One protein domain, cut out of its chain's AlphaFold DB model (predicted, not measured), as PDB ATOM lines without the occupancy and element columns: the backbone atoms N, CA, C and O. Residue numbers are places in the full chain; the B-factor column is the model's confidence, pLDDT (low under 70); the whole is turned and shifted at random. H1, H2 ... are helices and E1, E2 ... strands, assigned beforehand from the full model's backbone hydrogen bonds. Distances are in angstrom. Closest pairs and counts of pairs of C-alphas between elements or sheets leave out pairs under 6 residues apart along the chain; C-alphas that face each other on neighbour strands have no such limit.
ATOM      1  N   SER A   3     161.627 139.170 193.197       40.06
ATOM      2  CA  SER A   3     161.910 140.596 192.970       40.06
ATOM      3  C   SER A   3     160.964 141.267 191.975       40.06
ATOM      4  O   SER A   3     160.535 142.371 192.237       40.06
ATOM      5  N   GLN A   4     160.549 140.589 190.899       51.44
ATOM      6  CA  GLN A   4     159.603 141.162 189.925       51.44
ATOM      7  C   GLN A   4     158.200 141.382 190.504       51.44
ATOM      8  O   GLN A   4     157.472 142.248 190.036       51.44
ATOM      9  N   LEU A   5     157.825 140.589 191.512       43.75
ATOM     10  CA  LEU A   5     156.552 140.732 192.213       43.75
ATOM     11  C   LEU A   5     156.631 141.882 193.226       43.75
ATOM     12  O   LEU A   5     155.674 142.626 193.374       43.75
ATOM     13  N   LEU A   6     157.797 142.065 193.858       42.31
ATOM     14  CA  LEU A   6     158.103 143.212 194.719       42.31
ATOM     15  C   LEU A   6     158.234 144.525 193.926       42.31
ATOM     16  O   LEU A   6     157.692 145.526 194.370       42.31
ATOM     17  N   ASP A   7     158.832 144.522 192.730       47.97
ATOM     18  CA  ASP A   7     158.938 145.709 191.860       47.97
ATOM     19  C   ASP A   7     157.561 146.181 191.345       47.97
ATOM     20  O   ASP A   7     157.367 147.363 191.070       47.97
ATOM     21  N   LEU A   8     156.587 145.268 191.225       49.00
ATOM     22  CA  LEU A   8     155.195 145.608 190.906       49.00
ATOM     23  C   LEU A   8     154.451 146.223 192.106       49.00
ATOM     24  O   LEU A   8     153.465 146.933 191.918       49.00
ATOM     25  N   LEU A   9     154.908 145.920 193.326       48.31
ATOM     26  CA  LEU A   9     154.288 146.311 194.593       48.31
ATOM     27  C   LEU A   9     154.918 147.579 195.199       48.31
ATOM     28  O   LEU A   9     154.234 148.291 195.929       48.31
ATOM     29  N   ASP A  10     156.173 147.906 194.878       49.75
ATOM     30  CA  ASP A  10     156.926 148.992 195.525       49.75
ATOM     31  C   ASP A  10     156.822 150.338 194.776       49.75
ATOM     32  O   ASP A  10     157.815 151.007 194.521       49.75
ATOM     33  N   HIS A  11     155.583 150.739 194.454       58.41
ATOM     34  CA  HIS A  11     155.118 152.109 194.132       58.41
ATOM     35  C   HIS A  11     154.560 152.404 192.738       58.41
ATOM     36  O   HIS A  11     154.142 153.541 192.550       58.41
ATOM     37  N   GLY A  12     154.485 151.464 191.786       78.94
ATOM     38  CA  GLY A  12     153.712 151.635 190.535       78.94
ATOM     39  C   GLY A  12     153.949 152.947 189.761       78.94
ATOM     40  O   GLY A  12     153.107 153.349 188.969       78.94
ATOM     41  N   LYS A  13     155.060 153.643 190.009       89.00
ATOM     42  CA  LYS A  13     155.332 155.011 189.562       89.00
ATOM     43  C   LYS A  13     156.422 154.962 188.516       89.00
ATOM     44  O   LYS A  13     157.522 154.483 188.778       89.00
ATOM     45  N   PHE A  14     156.122 155.485 187.340       91.06
ATOM     46  CA  PHE A  14     156.997 155.420 186.184       91.06
ATOM     47  C   PHE A  14     157.206 156.818 185.625       91.06
ATOM     48  O   PHE A  14     156.254 157.481 185.223       91.06
ATOM     49  N   LEU A  15     158.462 157.254 185.589       92.56
ATOM     50  CA  LEU A  15     158.845 158.482 184.905       92.56
ATOM     51  C   LEU A  15     159.102 158.183 183.432       92.56
ATOM     52  O   LEU A  15     159.870 157.270 183.121       92.56
ATOM     53  N   VAL A  16     158.469 158.939 182.541       93.00
ATOM     54  CA  VAL A  16     158.599 158.778 181.092       93.00
ATOM     55  C   VAL A  16     159.039 160.109 180.478       93.00
ATOM     56  O   VAL A  16     158.231 161.040 180.437       93.00
ATOM     57  N   PRO A  17     160.304 160.232 180.041       90.94
ATOM     58  CA  PRO A  17     160.776 161.419 179.337       90.94
ATOM     59  C   PRO A  17     160.272 161.429 177.891       90.94
ATOM     60  O   PRO A  17     160.075 160.368 177.286       90.94
ATOM     61  N   PHE A  18     160.095 162.621 177.328       82.81
ATOM     62  CA  PHE A  18     159.789 162.798 175.913       82.81
ATOM     63  C   PHE A  18     160.985 163.367 175.146       82.81
ATOM     64  O   PHE A  18     161.274 164.554 175.217       82.81
ATOM     65  N   GLY A  19     161.639 162.510 174.356       69.88
ATOM     66  CA  GLY A  19     162.734 162.921 173.474       69.88
ATOM     67  C   GLY A  19     163.893 163.593 174.217       69.88
ATOM     68  O   GLY A  19     164.247 163.184 175.323       69.88
ATOM     69  N   ASP A  20     164.475 164.604 173.571       66.19
ATOM     70  CA  ASP A  20     165.487 165.496 174.155       66.19
ATOM     71  C   ASP A  20     164.855 166.724 174.845       66.19
ATOM     72  O   ASP A  20     165.576 167.544 175.417       66.19
ATOM     73  N   ASP A  21     163.527 166.869 174.772       65.00
ATOM     74  CA  ASP A  21     162.799 167.966 175.403       65.00
ATOM     75  C   ASP A  21     162.703 167.739 176.924       65.00
ATOM     76  O   ASP A  21     162.731 166.611 177.416       65.00
ATOM     77  N   GLU A  22     162.545 168.821 177.691       73.44
ATOM     78  CA  GLU A  22     162.454 168.769 179.162       73.44
ATOM     79  C   GLU A  22     161.093 168.210 179.659       73.44
ATOM     80  O   GLU A  22     160.852 168.040 180.853       73.44
ATOM     81  N   GLU A  23     160.185 167.840 178.744       87.19
ATOM     82  CA  GLU A  23     158.856 167.345 179.098       87.19
ATOM     83  C   GLU A  23     158.892 165.933 179.710       87.19
ATOM     84  O   GLU A  23     159.376 164.962 179.118       87.19
ATOM     85  N   LEU A  24     158.301 165.812 180.904       91.50
ATOM     86  CA  LEU A  24     158.309 164.593 181.704       91.50
ATOM     87  C   LEU A  24     156.900 164.210 182.166       91.50
ATOM     88  O   LEU A  24     156.151 165.034 182.703       91.50
ATOM     89  N   PHE A  25     156.574 162.926 182.020       93.94
ATOM     90  CA  PHE A  25     155.348 162.327 182.541       93.94
ATOM     91  C   PHE A  25     155.635 161.442 183.750       93.94
ATOM     92  O   PHE A  25     156.613 160.694 183.767       93.94
ATOM     93  N   LEU A  26     154.743 161.479 184.734       94.69
ATOM     94  CA  LEU A  26     154.669 160.524 185.832       94.69
ATOM     95  C   LEU A  26     153.411 159.680 185.649       94.69
ATOM     96  O   LEU A  26     152.299 160.196 185.731       94.69
ATOM     97  N   VAL A  27     153.588 158.384 185.421       93.75
ATOM     98  CA  VAL A  27     152.495 157.415 185.328       93.75
ATOM     99  C   VAL A  27     152.416 156.629 186.624       93.75
ATOM    100  O   VAL A  27     153.378 155.972 187.014       93.75
ATOM    101  N   GLU A  28     151.267 156.688 187.279       92.31
ATOM    102  CA  GLU A  28     150.955 155.945 188.495       92.31
ATOM    103  C   GLU A  28     150.008 154.802 188.146       92.31
ATOM    104  O   GLU A  28     148.840 155.040 187.851       92.31
ATOM    105  N   LYS A  29     150.506 153.567 188.174       88.12
ATOM    106  CA  LYS A  29     149.751 152.329 187.996       88.12
ATOM    107  C   LYS A  29     149.383 151.760 189.361       88.12
ATOM    108  O   LYS A  29     150.259 151.472 190.175       88.12
ATOM    109  N   PHE A  30     148.100 151.552 189.597       82.94
ATOM    110  CA  PHE A  30     147.584 151.042 190.862       82.94
ATOM    111  C   PHE A  30     146.389 150.122 190.625       82.94
ATOM    112  O   PHE A  30     145.768 150.136 189.564       82.94
ATOM    113  N   HIS A  31     146.092 149.289 191.614       79.44
ATOM    114  CA  HIS A  31     144.892 148.468 191.614       79.44
ATOM    115  C   HIS A  31     143.808 149.236 192.396       79.44
ATOM    116  O   HIS A  31     144.073 149.625 193.536       79.44
ATOM    117  N   PRO A  32     142.629 149.513 191.811       69.56
ATOM    118  CA  PRO A  32     141.617 150.369 192.431       69.56
ATOM    119  C   PRO A  32     141.019 149.756 193.708       69.56
ATOM    120  O   PRO A  32     140.653 150.493 194.619       69.56
ATOM    121  N   ASN A  33     140.986 148.425 193.820       66.69
ATOM    122  CA  ASN A  33     140.485 147.696 194.987       66.69
ATOM    123  C   ASN A  33     141.597 146.936 195.743       66.69
ATOM    124  O   ASN A  33     141.858 145.763 195.493       66.69
ATOM    125  N   TYR A  34     142.279 147.609 196.672       55.72
ATOM    126  CA  TYR A  34     143.423 147.044 197.409       55.72
ATOM    127  C   TYR A  34     143.097 145.772 198.230       55.72
ATOM    128  O   TYR A  34     144.015 145.041 198.597       55.72
ATOM    129  N   ASP A  35     141.812 145.504 198.506       52.56
ATOM    130  CA  ASP A  35     141.341 144.387 199.342       52.56
ATOM    131  C   ASP A  35     141.038 143.099 198.551       52.56
ATOM    132  O   ASP A  35     140.752 142.050 199.141       52.56
ATOM    133  N   ALA A  36     141.120 143.137 197.218       50.56
ATOM    134  CA  ALA A  36     140.943 141.960 196.383       50.56
ATOM    135  C   ALA A  36     142.263 141.178 196.283       50.56
ATOM    136  O   ALA A  36     143.203 141.564 195.596       50.56
ATOM    137  N   TYR A  37     142.321 140.010 196.926       48.91
ATOM    138  CA  TYR A  37     143.386 139.015 196.713       48.91
ATOM    139  C   TYR A  37     143.404 138.441 195.279       48.91
ATOM    140  O   TYR A  37     144.253 137.604 194.962       48.91
ATOM    141  N   ASP A  38     142.483 138.882 194.417       50.34
ATOM    142  CA  ASP A  38     142.480 138.597 192.991       50.34
ATOM    143  C   ASP A  38     143.418 139.566 192.267       50.34
ATOM    144  O   ASP A  38     143.073 140.688 191.902       50.34
ATOM    145  N   LEU A  39     144.638 139.085 192.024       54.00
ATOM    146  CA  LEU A  39     145.634 139.688 191.137       54.00
ATOM    147  C   LEU A  39     145.205 139.570 189.663       54.00
ATOM    148  O   LEU A  39     145.981 139.108 188.821       54.00
ATOM    149  N   ASP A  40     143.965 139.928 189.334       60.91
ATOM    150  CA  ASP A  40     143.567 140.013 187.940       60.91
ATOM    151  C   ASP A  40     144.273 141.226 187.332       60.91
ATOM    152  O   ASP A  40     143.905 142.369 187.584       60.91
ATOM    153  N   PHE A  41     145.333 140.991 186.557       59.75
ATOM    154  CA  PHE A  41     146.138 142.043 185.922       59.75
ATOM    155  C   PHE A  41     145.307 142.988 185.042       59.75
ATOM    156  O   PHE A  41     145.754 144.090 184.722       59.75
ATOM    157  N   LEU A  42     144.100 142.569 184.668       66.31
ATOM    158  CA  LEU A  42     143.135 143.377 183.941       66.31
ATOM    159  C   LEU A  42     142.560 144.512 184.808       66.31
ATOM    160  O   LEU A  42     142.261 145.579 184.312       66.31
ATOM    161  N   SER A  43     142.488 144.379 186.121       72.88
ATOM    162  CA  SER A  43     141.885 145.413 186.982       72.88
ATOM    163  C   SER A  43     142.785 146.624 187.281       72.88
ATOM    164  O   SER A  43     142.355 147.546 187.969       72.88
ATOM    165  N   TYR A  44     144.032 146.661 186.794       82.38
ATOM    166  CA  TYR A  44     144.914 147.802 187.051       82.38
ATOM    167  C   TYR A  44     144.485 149.048 186.279       82.38
ATOM    168  O   TYR A  44     144.207 149.004 185.079       82.38
ATOM    169  N   THR A  45     144.597 150.178 186.963       88.06
ATOM    170  CA  THR A  45     144.281 151.516 186.476       88.06
ATOM    171  C   THR A  45     145.530 152.391 186.503       88.06
ATOM    172  O   THR A  45     146.447 152.152 187.292       88.06
ATOM    173  N   CYS A  46     145.586 153.402 185.633       91.19
ATOM    174  CA  CYS A  46     146.662 154.385 185.612       91.19
ATOM    175  C   CYS A  46     146.149 155.826 185.704       91.19
ATOM    176  O   CYS A  46     145.173 156.196 185.054       91.19
ATOM    177  N   LYS A  47     146.876 156.659 186.448       93.44
ATOM    178  CA  LYS A  47     146.802 158.122 186.371       93.44
ATOM    179  C   LYS A  47     148.096 158.656 185.783       93.44
ATOM    180  O   LYS A  47     149.161 158.080 186.007       93.44
ATOM    181  N   VAL A  48     148.005 159.744 185.030       94.62
ATOM    182  CA  VAL A  48     149.173 160.394 184.438       94.62
ATOM    183  C   VAL A  48     149.227 161.829 184.915       94.62
ATOM    184  O   VAL A  48     148.222 162.532 184.901       94.62
ATOM    185  N   SER A  49     150.412 162.259 185.326       94.56
ATOM    186  CA  SER A  49     150.718 163.654 185.599       94.56
ATOM    187  C   SER A  49     151.814 164.151 184.671       94.56
ATOM    188  O   SER A  49     152.742 163.413 184.345       94.56
ATOM    189  N   ARG A  50     151.735 165.420 184.288       94.25
ATOM    190  CA  ARG A  50     152.791 166.145 183.582       94.25
ATOM    191  C   ARG A  50     153.544 167.033 184.570       94.25
ATOM    192  O   ARG A  50     152.933 167.590 185.485       94.25
ATOM    193  N   LEU A  51     154.860 167.148 184.410       93.06
ATOM    194  CA  LEU A  51     155.655 168.085 185.198       93.06
ATOM    195  C   LEU A  51     155.375 169.525 184.741       93.06
ATOM    196  O   LEU A  51     155.556 169.861 183.574       93.06
ATOM    197  N   ASP A  52     154.932 170.363 185.672       90.94
ATOM    198  CA  ASP A  52     154.936 171.819 185.550       90.94
ATOM    199  C   ASP A  52     156.279 172.310 186.101       90.94
ATOM    200  O   ASP A  52     156.492 172.329 187.318       90.94
ATOM    201  N   GLU A  53     157.210 172.620 185.201       87.62
ATOM    202  CA  GLU A  53     158.584 172.993 185.550       87.62
ATOM    203  C   GLU A  53     158.662 174.349 186.243       87.62
ATOM    204  O   GLU A  53     159.442 174.517 187.182       87.62
ATOM    205  N   GLU A  54     157.818 175.299 185.834       89.56
ATOM    206  CA  GLU A  54     157.772 176.631 186.435       89.56
ATOM    207  C   GLU A  54     157.333 176.552 187.899       89.56
ATOM    208  O   GLU A  54     157.908 177.214 188.768       89.56
ATOM    209  N   ALA A  55     156.330 175.722 188.192       91.50
ATOM    210  CA  ALA A  55     155.839 175.522 189.551       91.50
ATOM    211  C   ALA A  55     156.555 174.390 190.314       91.50
ATOM    212  O   ALA A  55     156.304 174.221 191.511       91.50
ATOM    213  N   GLY A  56     157.407 173.606 189.648       88.81
ATOM    214  CA  GLY A  56     158.117 172.459 190.218       88.81
ATOM    215  C   GLY A  56     157.193 171.367 190.768       88.81
ATOM    216  O   GLY A  56     157.499 170.770 191.804       88.81
ATOM    217  N   LYS A  57     156.034 171.132 190.135       93.50
ATOM    218  CA  LYS A  57     154.992 170.221 190.646       93.50
ATOM    219  C   LYS A  57     154.422 169.315 189.557       93.50
ATOM    220  O   LYS A  57     154.403 169.663 188.385       93.50
ATOM    221  N   TRP A  58     153.889 168.172 189.972       94.44
ATOM    222  CA  TRP A  58     153.150 167.266 189.094       94.44
ATOM    223  C   TRP A  58     151.691 167.703 188.982       94.44
ATOM    224  O   TRP A  58     151.040 167.954 189.999       94.44
ATOM    225  N   VAL A  59     151.184 167.793 187.756       94.50
ATOM    226  CA  VAL A  59     149.792 168.141 187.455       94.50
ATOM    227  C   VAL A  59     149.138 166.964 186.744       94.50
ATOM    228  O   VAL A  59     149.564 166.604 185.648       94.50
ATOM    229  N   GLU A  60     148.120 166.363 187.365       94.88
ATOM    230  CA  GLU A  60     147.336 165.275 186.763       94.88
ATOM    231  C   GLU A  60     146.666 165.763 185.470       94.88
ATOM    232  O   GLU A  60     146.072 166.844 185.440       94.88
ATOM    233  N   ILE A  61     146.774 164.974 184.400       94.00
ATOM    234  CA  ILE A  61     146.205 165.278 183.085       94.00
ATOM    235  C   ILE A  61     145.031 164.351 182.773       94.00
ATOM    236  O   ILE A  61     145.076 163.144 183.012       94.00
ATOM    237  N   ALA A  62     143.965 164.930 182.221       91.25
ATOM    238  CA  ALA A  62     142.714 164.237 181.935       91.25
ATOM    239  C   ALA A  62     142.671 163.749 180.481       91.25
ATOM    240  O   ALA A  62     142.098 164.400 179.612       91.25
ATOM    241  N   GLY A  63     143.308 162.610 180.215       89.62
ATOM    242  CA  GLY A  63     143.192 161.905 178.934       89.62
ATOM    243  C   GLY A  63     144.000 162.457 177.764       89.62
ATOM    244  O   GLY A  63     144.005 161.825 176.717       89.62
ATOM    245  N   ASP A  64     144.689 163.583 177.935       91.56
ATOM    246  CA  ASP A  64     145.436 164.252 176.868       91.56
ATOM    247  C   ASP A  64     146.947 164.167 177.124       91.56
ATOM    248  O   ASP A  64     147.504 164.937 177.907       91.56
ATOM    249  N   LEU A  65     147.614 163.214 176.467       92.25
ATOM    250  CA  LEU A  65     149.076 163.101 176.448       92.25
ATOM    251  C   LEU A  65     149.697 163.985 175.350       92.25
ATOM    252  O   LEU A  65     150.912 163.934 175.139       92.25
ATOM    253  N   GLY A  66     148.898 164.785 174.640       91.25
ATOM    254  CA  GLY A  66     149.313 165.556 173.475       91.25
ATOM    255  C   GLY A  66     149.499 164.688 172.233       91.25
ATOM    256  O   GLY A  66     150.430 164.924 171.466       91.25
ATOM    257  N   GLY A  67     148.685 163.641 172.057       91.25
ATOM    258  CA  GLY A  67     148.784 162.723 170.920       91.25
ATOM    259  C   GLY A  67     149.942 161.728 171.029       91.25
ATOM    260  O   GLY A  67     150.359 161.142 170.030       91.25
ATOM    261  N   ARG A  68     150.479 161.521 172.234       91.75
ATOM    262  CA  ARG A  68     151.678 160.704 172.477       91.75
ATOM    263  C   ARG A  68     151.351 159.288 172.924       91.75
ATOM    264  O   ARG A  68     150.293 159.038 173.490       91.75
ATOM    265  N   VAL A  69     152.285 158.368 172.710       92.44
ATOM    266  CA  VAL A  69     152.190 156.978 173.174       92.44
ATOM    267  C   VAL A  69     153.324 156.671 174.139       92.44
ATOM    268  O   VAL A  69     154.499 156.806 173.798       92.44
ATOM    269  N   LEU A  70     152.966 156.228 175.345       93.50
ATOM    270  CA  LEU A  70     153.910 155.900 176.413       93.50
ATOM    271  C   LEU A  70     154.158 154.389 176.448       93.50
ATOM    272  O   LEU A  70     153.232 153.610 176.667       93.50
ATOM    273  N   PHE A  71     155.411 153.962 176.300       90.56
ATOM    274  CA  PHE A  71     155.830 152.586 176.569       90.56
ATOM    275  C   PHE A  71     156.618 152.540 177.871       90.56
ATOM    276  O   PHE A  71     157.586 153.277 178.042       90.56
ATOM    277  N   ILE A  72     156.214 151.665 178.788       89.56
ATOM    278  CA  ILE A  72     156.733 151.623 180.159       89.56
ATOM    279  C   ILE A  72     157.164 150.199 180.491       89.56
ATOM    280  O   ILE A  72     156.454 149.254 180.154       89.56
ATOM    281  N   GLY A  73     158.299 149.999 181.160       85.75
ATOM    282  CA  GLY A  73     158.649 148.692 181.731       85.75
ATOM    283  C   GLY A  73     160.030 148.161 181.353       85.75
ATOM    284  O   GLY A  73     161.035 148.851 181.497       85.75
ATOM    285  N   HIS A  74     160.104 146.883 180.953       77.06
ATOM    286  CA  HIS A  74     161.347 146.092 180.992       77.06
ATOM    287  C   HIS A  74     162.488 146.704 180.160       77.06
ATOM    288  O   HIS A  74     163.661 146.566 180.515       77.06
ATOM    289  N   PHE A  75     162.163 147.381 179.062       76.19
ATOM    290  CA  PHE A  75     163.149 147.938 178.133       76.19
ATOM    291  C   PHE A  75     163.416 149.431 178.353       76.19
ATOM    292  O   PHE A  75     164.029 150.069 177.502       76.19
ATOM    293  N   GLY A  76     162.990 149.962 179.501       83.31
ATOM    294  CA  GLY A  76     162.990 151.386 179.792       83.31
ATOM    295  C   GLY A  76     161.644 152.028 179.471       83.31
ATOM    296  O   GLY A  76     160.739 151.394 178.922       83.31
ATOM    297  N   ASN A  77     161.537 153.299 179.845       89.25
ATOM    298  CA  ASN A  77     160.356 154.112 179.614       89.25
ATOM    299  C   ASN A  77     160.650 155.062 178.459       89.25
ATOM    300  O   ASN A  77     161.643 155.788 178.503       89.25
ATOM    301  N   VAL A  78     159.811 155.036 177.431       88.38
ATOM    302  CA  VAL A  78     159.973 155.855 176.228       88.38
ATOM    303  C   VAL A  78     158.627 156.410 175.791       88.38
ATOM    304  O   VAL A  78     157.584 155.786 175.994       88.38
ATOM    305  N   CYS A  79     158.662 157.585 175.179       90.38
ATOM    306  CA  CYS A  79     157.500 158.275 174.651       90.38
ATOM    307  C   CYS A  79     157.703 158.521 173.153       90.38
ATOM    308  O   CYS A  79     158.794 158.916 172.745       90.38
ATOM    309  N   PHE A  80     156.665 158.283 172.354       87.06
ATOM    310  CA  PHE A  80     156.659 158.533 170.910       87.06
ATOM    311  C   PHE A  80     155.486 159.423 170.530       87.06
ATOM    312  O   PHE A  80     154.445 159.400 171.196       87.06
ATOM    313  N   SER A  81     155.620 160.155 169.427       89.19
ATOM    314  CA  SER A  81     154.444 160.755 168.805       89.19
ATOM    315  C   SER A  81     153.567 159.647 168.220       89.19
ATOM    316  O   SER A  81     154.061 158.742 167.548       89.19
ATOM    317  N   GLY A  82     152.255 159.705 168.455       86.88
ATOM    318  CA  GLY A  82     151.311 158.784 167.825       86.88
ATOM    319  C   GLY A  82     151.315 158.896 166.298       86.88
ATOM    320  O   GLY A  82     151.051 157.909 165.624       86.88
ATOM    321  N   GLU A  83     151.684 160.058 165.752       88.19
ATOM    322  CA  GLU A  83     151.793 160.297 164.306       88.19
ATOM    323  C   GLU A  83     152.992 159.584 163.658       88.19
ATOM    324  O   GLU A  83     153.021 159.388 162.446       88.19
ATOM    325  N   GLU A  84     153.995 159.190 164.448       87.31
ATOM    326  CA  GLU A  84     155.140 158.408 163.961       87.31
ATOM    327  C   GLU A  84     154.799 156.920 163.813       87.31
ATOM    328  O   GLU A  84     155.571 156.149 163.230       87.31
ATOM    329  N   LEU A  85     153.654 156.495 164.355       85.62
ATOM    330  CA  LEU A  85     153.194 155.121 164.263       85.62
ATOM    331  C   LEU A  85     152.463 154.892 162.934       85.62
ATOM    332  O   LEU A  85     151.790 155.788 162.432       85.62
ATOM    333  N   PRO A  86     152.557 153.683 162.352       84.88
ATOM    334  CA  PRO A  86     151.808 153.369 161.145       84.88
ATOM    335  C   PRO A  86     150.302 153.533 161.363       84.88
ATOM    336  O   PRO A  86     149.775 153.095 162.393       84.88
ATOM    337  N   ASP A  87     149.615 154.072 160.355       82.81
ATOM    338  CA  ASP A  87     148.153 154.114 160.327       82.81
ATOM    339  C   ASP A  87     147.570 152.722 160.618       82.81
ATOM    340  O   ASP A  87     148.101 151.692 160.186       82.81
ATOM    341  N   ASP A  88     146.480 152.695 161.384       78.75
ATOM    342  CA  ASP A  88     145.768 151.476 161.780       78.75
ATOM    343  C   ASP A  88     146.615 150.433 162.538       78.75
ATOM    344  O   ASP A  88     146.207 149.275 162.679       78.75
ATOM    345  N   CYS A  89     147.769 150.812 163.105       81.75
ATOM    346  CA  CYS A  89     148.575 149.892 163.916       81.75
ATOM    347  C   CYS A  89     147.917 149.505 165.253       81.75
ATOM    348  O   CYS A  89     148.465 148.684 165.981       81.75
ATOM    349  N   GLY A  90     146.754 150.069 165.594       79.88
ATOM    350  CA  GLY A  90     146.003 149.773 166.819       79.88
ATOM    351  C   GLY A  90     146.489 150.517 168.065       79.88
ATOM    352  O   GLY A  90     145.884 150.383 169.128       79.88
ATOM    353  N   LEU A  91     147.549 151.316 167.939       84.88
ATOM    354  CA  LEU A  91     147.947 152.320 168.920       84.88
ATOM    355  C   LEU A  91     147.530 153.687 168.391       84.88
ATOM    356  O   LEU A  91     147.846 154.037 167.258       84.88
ATOM    357  N   SER A  92     146.806 154.441 169.206       83.25
ATOM    358  CA  SER A  92     146.471 155.834 168.925       83.25
ATOM    359  C   SER A  92     147.272 156.746 169.841       83.25
ATOM    360  O   SER A  92     147.769 156.293 170.878       83.25
ATOM    361  N   GLY A  93     147.320 158.037 169.512       88.69
ATOM    362  CA  GLY A  93     147.687 159.058 170.488       88.69
ATOM    363  C   GLY A  93     146.940 158.860 171.813       88.69
ATOM    364  O   GLY A  93     145.850 158.277 171.856       88.69
ATOM    365  N   ASP A  94     147.596 159.274 172.889       92.50
ATOM    366  CA  ASP A  94     147.130 159.220 174.275       92.50
ATOM    367  C   ASP A  94     147.043 157.808 174.886       92.50
ATOM    368  O   ASP A  94     146.428 157.590 175.934       92.50
ATOM    369  N   SER A  95     147.705 156.833 174.251       92.50
ATOM    370  CA  SER A  95     147.762 155.439 174.705       92.50
ATOM    371  C   SER A  95     148.956 155.152 175.622       92.50
ATOM    372  O   SER A  95     150.041 155.711 175.457       92.50
ATOM    373  N   ILE A  96     148.794 154.187 176.533       93.19
ATOM    374  CA  ILE A  96     149.879 153.670 177.389       93.19
ATOM    375  C   ILE A  96     150.036 152.162 177.175       93.19
ATOM    376  O   ILE A  96     149.055 151.430 177.051       93.19
ATOM    377  N   VAL A  97     151.273 151.673 177.129       91.00
ATOM    378  CA  VAL A  97     151.593 150.256 176.930       91.00
ATOM    379  C   VAL A  97     152.649 149.811 177.940       91.00
ATOM    380  O   VAL A  97     153.799 150.247 177.900       91.00
ATOM    381  N   PHE A  98     152.282 148.880 178.822       87.44
ATOM    382  CA  PHE A  98     153.217 148.266 179.770       87.44
ATOM    383  C   PHE A  98     153.905 147.048 179.156       87.44
ATOM    384  O   PHE A  98     153.255 146.114 178.698       87.44
ATOM    385  N   THR A  99     155.233 147.031 179.164       82.25
ATOM    386  CA  THR A  99     156.082 146.008 178.530       82.25
ATOM    387  C   THR A  99     156.700 145.012 179.511       82.25
ATOM    388  O   THR A  99     157.434 144.112 179.107       82.25
ATOM    389  N   ASN A 100     156.417 145.170 180.803       75.75
ATOM    390  CA  ASN A 100     156.874 144.314 181.899       75.75
ATOM    391  C   ASN A 100     155.800 143.328 182.399       75.75
ATOM    392  O   ASN A 100     156.016 142.678 183.420       75.75
ATOM    393  N   GLU A 101     154.670 143.193 181.699       71.69
ATOM    394  CA  GLU A 101     153.604 142.261 182.085       71.69
ATOM    395  C   GLU A 101     154.056 140.793 182.007       71.69
ATOM    396  O   GLU A 101     154.687 140.354 181.041       71.69
ATOM    397  N   ILE A 102     153.681 140.010 183.023       62.00
ATOM    398  CA  ILE A 102     154.198 138.654 183.287       62.00
ATOM    399  C   ILE A 102     153.902 137.663 182.147       62.00
ATOM    400  O   ILE A 102     154.652 136.709 181.937       62.00
ATOM    401  N   SER A 103     152.831 137.877 181.377       64.88
ATOM    402  CA  SER A 103     152.382 136.934 180.343       64.88
ATOM    403  C   SER A 103     153.054 137.111 178.971       64.88
ATOM    404  O   SER A 103     152.789 136.332 178.052       64.88
ATOM    405  N   GLY A 104     153.898 138.137 178.787       64.38
ATOM    406  CA  GLY A 104     154.470 138.493 177.477       64.38
ATOM    407  C   GLY A 104     153.445 139.018 176.455       64.38
ATOM    408  O   GLY A 104     153.806 139.356 175.324       64.38
ATOM    409  N   VAL A 105     152.174 139.101 176.855       70.25
ATOM    410  CA  VAL A 105     151.088 139.791 176.165       70.25
ATOM    411  C   VAL A 105     150.641 140.932 177.066       70.25
ATOM    412  O   VAL A 105     150.430 140.743 178.261       70.25
ATOM    413  N   THR A 106     150.494 142.111 176.485       81.69
ATOM    414  CA  THR A 106     149.994 143.295 177.179       81.69
ATOM    415  C   THR A 106     148.830 143.905 176.407       81.69
ATOM    416  O   THR A 106     148.559 143.530 175.260       81.69
ATOM    417  N   PHE A 107     148.115 144.815 177.051       85.00
ATOM    418  CA  PHE A 107     146.979 145.529 176.488       85.00
ATOM    419  C   PHE A 107     147.295 147.015 176.391       85.00
ATOM    420  O   PHE A 107     148.133 147.544 177.120       85.00
ATOM    421  N   VAL A 108     146.608 147.678 175.467       89.81
ATOM    422  CA  VAL A 108     146.689 149.130 175.327       89.81
ATOM    423  C   VAL A 108     145.810 149.757 176.394       89.81
ATOM    424  O   VAL A 108     144.628 149.438 176.477       89.81
ATOM    425  N   TYR A 109     146.370 150.648 177.197       91.56
ATOM    426  CA  TYR A 109     145.620 151.455 178.144       91.56
ATOM    427  C   TYR A 109     145.094 152.704 177.443       91.56
ATOM    428  O   TYR A 109     145.863 153.431 176.812       91.56
ATOM    429  N   LYS A 110     143.790 152.948 177.570       91.62
ATOM    430  CA  LYS A 110     143.083 154.106 177.017       91.62
ATOM    431  C   LYS A 110     142.396 154.873 178.142       91.62
ATOM    432  O   LYS A 110     141.985 154.274 179.136       91.62
ATOM    433  N   TYR A 111     142.282 156.184 177.985       92.38
ATOM    434  CA  TYR A 111     141.570 157.026 178.940       92.38
ATOM    435  C   TYR A 111     140.055 156.845 178.824       92.38
ATOM    436  O   TYR A 111     139.539 156.725 177.713       92.38
ATOM    437  N   GLY A 112     139.346 156.843 179.956       89.38
ATOM    438  CA  GLY A 112     137.880 156.876 179.977       89.38
ATOM    439  C   GLY A 112     137.202 155.633 179.396       89.38
ATOM    440  O   GLY A 112     136.114 155.735 178.835       89.38
ATOM    441  N   VAL A 113     137.844 154.464 179.485       88.06
ATOM    442  CA  VAL A 113     137.221 153.191 179.086       88.06
ATOM    443  C   VAL A 113     136.014 152.921 179.983       88.06
ATOM    444  O   VAL A 113     136.162 152.864 181.204       88.06
ATOM    445  N   ASP A 114     134.855 152.724 179.355       84.81
ATOM    446  CA  ASP A 114     133.624 152.285 180.010       84.81
ATOM    447  C   ASP A 114     133.721 150.797 180.368       84.81
ATOM    448  O   ASP A 114     133.894 149.939 179.495       84.81
ATOM    449  N   THR A 115     133.652 150.504 181.663       80.69
ATOM    450  CA  THR A 115     133.681 149.149 182.224       80.69
ATOM    451  C   THR A 115     132.278 148.603 182.490       80.69
ATOM    452  O   THR A 115     132.134 147.406 182.742       80.69
ATOM    453  N   GLY A 116     131.245 149.450 182.408       81.94
ATOM    454  CA  GLY A 116     129.885 149.143 182.845       81.94
ATOM    455  C   GLY A 116     129.681 149.192 184.364       81.94
ATOM    456  O   GLY A 116     128.569 148.925 184.815       81.94
ATOM    457  N   ASP A 117     130.718 149.520 185.140       80.25
ATOM    458  CA  ASP A 117     130.626 149.745 186.584       80.25
ATOM    459  C   ASP A 117     130.456 151.248 186.866       80.25
ATOM    460  O   ASP A 117     131.257 152.073 186.425       80.25
ATOM    461  N   GLU A 118     129.396 151.625 187.580       79.69
ATOM    462  CA  GLU A 118     129.110 153.026 187.916       79.69
ATOM    463  C   GLU A 118     130.016 153.569 189.034       79.69
ATOM    464  O   GLU A 118     130.124 154.788 189.196       79.69
ATOM    465  N   GLU A 119     130.664 152.694 189.812       79.31
ATOM    466  CA  GLU A 119     131.590 153.087 190.883       79.31
ATOM    467  C   GLU A 119     133.008 153.381 190.364       79.31
ATOM    468  O   GLU A 119     133.838 153.950 191.081       79.31
ATOM    469  N   ASP A 120     133.291 153.024 189.112       80.88
ATOM    470  CA  ASP A 120     134.596 153.192 188.489       80.88
ATOM    471  C   ASP A 120     134.901 154.672 188.185       80.88
ATOM    472  O   ASP A 120     134.139 155.357 187.507       80.88
ATOM    473  N   ASP A 121     136.069 155.179 188.614       82.62
ATOM    474  CA  ASP A 121     136.497 156.551 188.283       82.62
ATOM    475  C   ASP A 121     136.711 156.677 186.762       82.62
ATOM    476  O   ASP A 121     137.624 156.041 186.232       82.62
ATOM    477  N   PRO A 122     135.939 157.484 186.018       83.88
ATOM    478  CA  PRO A 122     136.129 157.610 184.576       83.88
ATOM    479  C   PRO A 122     137.419 158.366 184.219       83.88
ATOM    480  O   PRO A 122     137.891 158.270 183.088       83.88
ATOM    481  N   ASN A 123     138.025 159.091 185.165       89.00
ATOM    482  CA  ASN A 123     139.152 159.986 184.910       89.00
ATOM    483  C   ASN A 123     140.507 159.279 184.994       89.00
ATOM    484  O   ASN A 123     141.459 159.780 185.595       89.00
ATOM    485  N   CYS A 124     140.612 158.102 184.391       91.25
ATOM    486  CA  CYS A 124     141.837 157.322 184.416       91.25
ATOM    487  C   CYS A 124     142.016 156.470 183.157       91.25
ATOM    488  O   CYS A 124     141.107 156.287 182.344       91.25
ATOM    489  N   TRP A 125     143.231 155.957 182.993       93.06
ATOM    490  CA  TRP A 125     143.579 155.011 181.946       93.06
ATOM    491  C   TRP A 125     143.322 153.586 182.424       93.06
ATOM    492  O   TRP A 125     143.864 153.162 183.446       93.06
ATOM    493  N   ARG A 126     142.571 152.815 181.637       89.88
ATOM    494  CA  ARG A 126     142.341 151.380 181.852       89.88
ATOM    495  C   ARG A 126     142.728 150.601 180.609       89.88
ATOM    496  O   ARG A 126     142.711 151.138 179.500       89.88
ATOM    497  N   PHE A 127     143.068 149.330 180.784       86.12
ATOM    498  CA  PHE A 127     143.318 148.452 179.648       86.12
ATOM    499  C   PHE A 127     142.075 148.372 178.741       86.12
ATOM    500  O   PHE A 127     140.934 148.340 179.193       86.12
ATOM    501  N   SER A 128     142.308 148.315 177.438       85.19
ATOM    502  CA  SER A 128     141.288 148.078 176.432       85.19
ATOM    503  C   SER A 128     141.469 146.681 175.857       85.19
ATOM    504  O   SER A 128     142.544 146.323 175.372       85.19
ATOM    505  N   MET A 129     140.389 145.899 175.845       82.19
ATOM    506  CA  MET A 129     140.365 144.585 175.199       82.19
ATOM    507  C   MET A 129     140.383 144.667 173.670       82.19
ATOM    508  O   MET A 129     140.481 143.632 173.020       82.19
ATOM    509  N   GLU A 130     140.301 145.863 173.078       84.38
ATOM    510  CA  GLU A 130     140.259 146.043 171.625       84.38
ATOM    511  C   GLU A 130     141.563 145.601 170.948       84.38
ATOM    512  O   GLU A 130     141.525 144.953 169.898       84.38
ATOM    513  N   TYR A 131     142.711 145.899 171.563       85.12
ATOM    514  CA  TYR A 131     144.025 145.603 171.004       85.12
ATOM    515  C   TYR A 131     144.919 144.892 172.013       85.12
ATOM    516  O   TYR A 131     145.084 145.315 173.158       85.12
ATOM    517  N   ARG A 132     145.550 143.813 171.548       85.69
ATOM    518  CA  ARG A 132     146.611 143.102 172.262       85.69
ATOM    519  C   ARG A 132     147.949 143.409 171.637       85.69
ATOM    520  O   ARG A 132     148.094 143.381 170.418       85.69
ATOM    521  N   VAL A 133     148.942 143.586 172.484       84.56
ATOM    522  CA  VAL A 133     150.309 143.871 172.093       84.56
ATOM    523  C   VAL A 133     151.187 142.696 172.509       84.56
ATOM    524  O   VAL A 133     151.229 142.309 173.676       84.56
ATOM    525  N   LYS A 134     151.890 142.099 171.544       84.50
ATOM    526  CA  LYS A 134     152.928 141.093 171.796       84.50
ATOM    527  C   LYS A 134     154.301 141.701 171.605       84.50
ATOM    528  O   LYS A 134     154.560 142.394 170.621       84.50
ATOM    529  N   LEU A 135     155.187 141.369 172.532       78.62
ATOM    530  CA  LEU A 135     156.565 141.830 172.542       78.62
ATOM    531  C   LEU A 135     157.476 140.703 172.067       78.62
ATOM    532  O   LEU A 135     157.518 139.623 172.654       78.62
ATOM    533  N   PHE A 136     158.241 140.968 171.014       76.94
ATOM    534  CA  PHE A 136     159.257 140.059 170.504       76.94
ATOM    535  C   PHE A 136     160.627 140.695 170.687       76.94
ATOM    536  O   PHE A 136     161.003 141.643 169.995       76.94
ATOM    537  N   ARG A 137     161.415 140.143 171.607       69.44
ATOM    538  CA  ARG A 137     162.802 140.568 171.774       69.44
ATOM    539  C   ARG A 137     163.662 139.968 170.661       69.44
ATOM    540  O   ARG A 137     163.812 138.750 170.588       69.44
ATOM    541  N   LYS A 138     164.271 140.816 169.832       68.88
ATOM    542  CA  LYS A 138     165.316 140.426 168.875       68.88
ATOM    543  C   LYS A 138     166.494 141.378 169.003       68.88
ATOM    544  O   LYS A 138     166.547 142.367 168.292       68.88
ATOM    545  N   THR A 139     167.442 141.093 169.891       65.62
ATOM    546  CA  THR A 139     168.617 141.954 170.108       65.62
ATOM    547  C   THR A 139     169.278 142.340 168.769       65.62
ATOM    548  O   THR A 139     169.590 141.435 167.993       65.62
ATOM    549  N   PRO A 140     169.475 143.640 168.468       68.94
ATOM    550  CA  PRO A 140     169.369 144.799 169.368       68.94
ATOM    551  C   PRO A 140     167.990 145.494 169.421       68.94
ATOM    552  O   PRO A 140     167.850 146.486 170.123       68.94
ATOM    553  N   VAL A 141     166.976 144.996 168.713       71.81
ATOM    554  CA  VAL A 141     165.674 145.650 168.507       71.81
ATOM    555  C   VAL A 141     164.546 144.977 169.306       71.81
ATOM    556  O   VAL A 141     164.390 143.749 169.329       71.81
ATOM    557  N   LEU A 142     163.695 145.786 169.930       74.00
ATOM    558  CA  LEU A 142     162.399 145.334 170.428       74.00
ATOM    559  C   LEU A 142     161.375 145.442 169.298       74.00
ATOM    560  O   LEU A 142     161.190 146.512 168.733       74.00
ATOM    561  N   ASN A 143     160.729 144.331 168.949       80.06
ATOM    562  CA  ASN A 143     159.657 144.331 167.960       80.06
ATOM    563  C   ASN A 143     158.319 144.237 168.684       80.06
ATOM    564  O   ASN A 143     158.148 143.402 169.577       80.06
ATOM    565  N   LEU A 144     157.377 145.069 168.266       82.00
ATOM    566  CA  LEU A 144     156.037 145.122 168.817       82.00
ATOM    567  C   LEU A 144     155.046 144.689 167.742       82.00
ATOM    568  O   LEU A 144     155.120 145.151 166.606       82.00
ATOM    569  N   GLN A 145     154.138 143.783 168.090       86.25
ATOM    570  CA  GLN A 145     153.063 143.379 167.196       86.25
ATOM    571  C   GLN A 145     151.729 143.607 167.880       86.25
ATOM    572  O   GLN A 145     151.443 143.007 168.919       86.25
ATOM    573  N   VAL A 146     150.920 144.467 167.277       86.75
ATOM    574  CA  VAL A 146     149.577 144.778 167.746       86.75
ATOM    575  C   VAL A 146     148.582 143.941 166.959       86.75
ATOM    576  O   VAL A 146     148.701 143.772 165.746       86.75
ATOM    577  N   PHE A 147     147.603 143.390 167.658       86.31
ATOM    578  CA  PHE A 147     146.538 142.602 167.070       86.31
ATOM    579  C   PHE A 147     145.214 143.111 167.595       86.31
ATOM    580  O   PHE A 147     145.030 143.221 168.808       86.31
ATOM    581  N   LYS A 148     144.269 143.340 166.688       84.12
ATOM    582  CA  LYS A 148     142.882 143.545 167.077       84.12
ATOM    583  C   LYS A 148     142.358 142.257 167.700       84.12
ATOM    584  O   LYS A 148     142.431 141.190 167.083       84.12
ATOM    585  N   HIS A 149     141.869 142.335 168.929       72.75
ATOM    586  CA  HIS A 149     141.198 141.204 169.534       72.75
ATOM    587  C   HIS A 149     139.899 140.950 168.761       72.75
ATOM    588  O   HIS A 149     139.159 141.901 168.494       72.75
TER     589      HIS A 149
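Overview. This is residues 3 to 149 of the 157 residues of the protein "DUF295 domain-containing protein" of Microthlaspi erraticum (UniProt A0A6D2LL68). One long, strongly twisted sheet rolls round on itself into a loose, flattened barrel: E1, E2 and E3 make one wall, E6, E5 and E7 the wall across from it, and E8 with the start of E9 joins the two along one side, while on the other side E1 comes near E6 without pairing. Past its bend E9 turns away from this roll and makes a hairpin arm with E10, E4 extends the first wall beside E3, the short helix H1 sits off the sheet before E1, and two long loops, residues 31 to 44 and 112 to 124, leave from the place where E3 and E9 pair. The printed part has 147 residues with one named helix followed by ten named strands, H1 and then E1 to E10, in a branched sheet that is antiparallel but for the parallel pair E5 and E7. The class is mostly strand, although under half of the residues are in named elements. The whole is compact, with a radius of gyration of the C-alphas of 15.1 A and spans of 41 by 41 by 33 A.

Along the chain. H1, residues 3 to 9, begins at C-alpha 3 at (161.910, 140.596, 192.970) and is 9.7 A long. E1 is residues 13 to 17, and E2, residues 24 to 30, is 19.6 A long. E3, residues 45 to 52, is 22.9 A long and begins at C-alpha 45 at (144.281, 151.516, 186.476). The short strands E4, residues 57 to 60, E5, residues 68 to 72, E6, residues 78 to 81, and E7, residues 95 to 98, follow. E8, residues 105 to 111, is 19.9 A long. E9, residues 125 to 138, is the longest strand, 29.3 A, and bends by 92 degrees at residue 130. E10, residues 141 to 148, is 22.9 A long and ends at C-alpha 148 at (142.882, 143.545, 167.077).

Arrangement. E1 to E4 form a meander, each strand the antiparallel neighbour of the one before, and E7 to E10 form another. In the hairpin of E1 and E2, N 14 and O 27 are 2.8 A apart. In the hairpin of E2 and E3, N 28 and O 47 are 2.8 A apart. On the other side of E3 from E2 lie both E4, with N 50 and O 59 at 2.8 A, and E9, with N 46 and O 125 at 2.8 A. E8 and E9 are a hairpin, with N 128 and O 108 at 2.8 A. E7 and E8 are antiparallel, with N 109 and O 96 at 2.8 A. E5 and E7 are parallel at 10 degrees, with N 97 and O 70 at 2.8 A. E5 and E6 are a hairpin, with N 69 and O 80 at 2.8 A. The edge strands E1 and E6 are not neighbours, but their closest C-alphas, those of Val 16 and Val 78, are 5.8 A apart. E9 pairs with E10 over its residues 131 to 138, and N 134 and O 145 are 2.8 A apart. H1 is not on the sheet, and every O i to N i+4 pair in it is within hydrogen-bond range.

Size, cuts and confidence. The two C-alphas farthest apart, those of Glu 118 and Pro 140, are 45.1 A apart. The printed part has no cut. The links from E2 to E3, E6 to E7 and E8 to E9 are long. The mean pLDDT of the printed part is 80.7, and 30 residues are under 70: 3 to 11, 19 to 21, 32 to 42, 102 to 104 and 137 to 140.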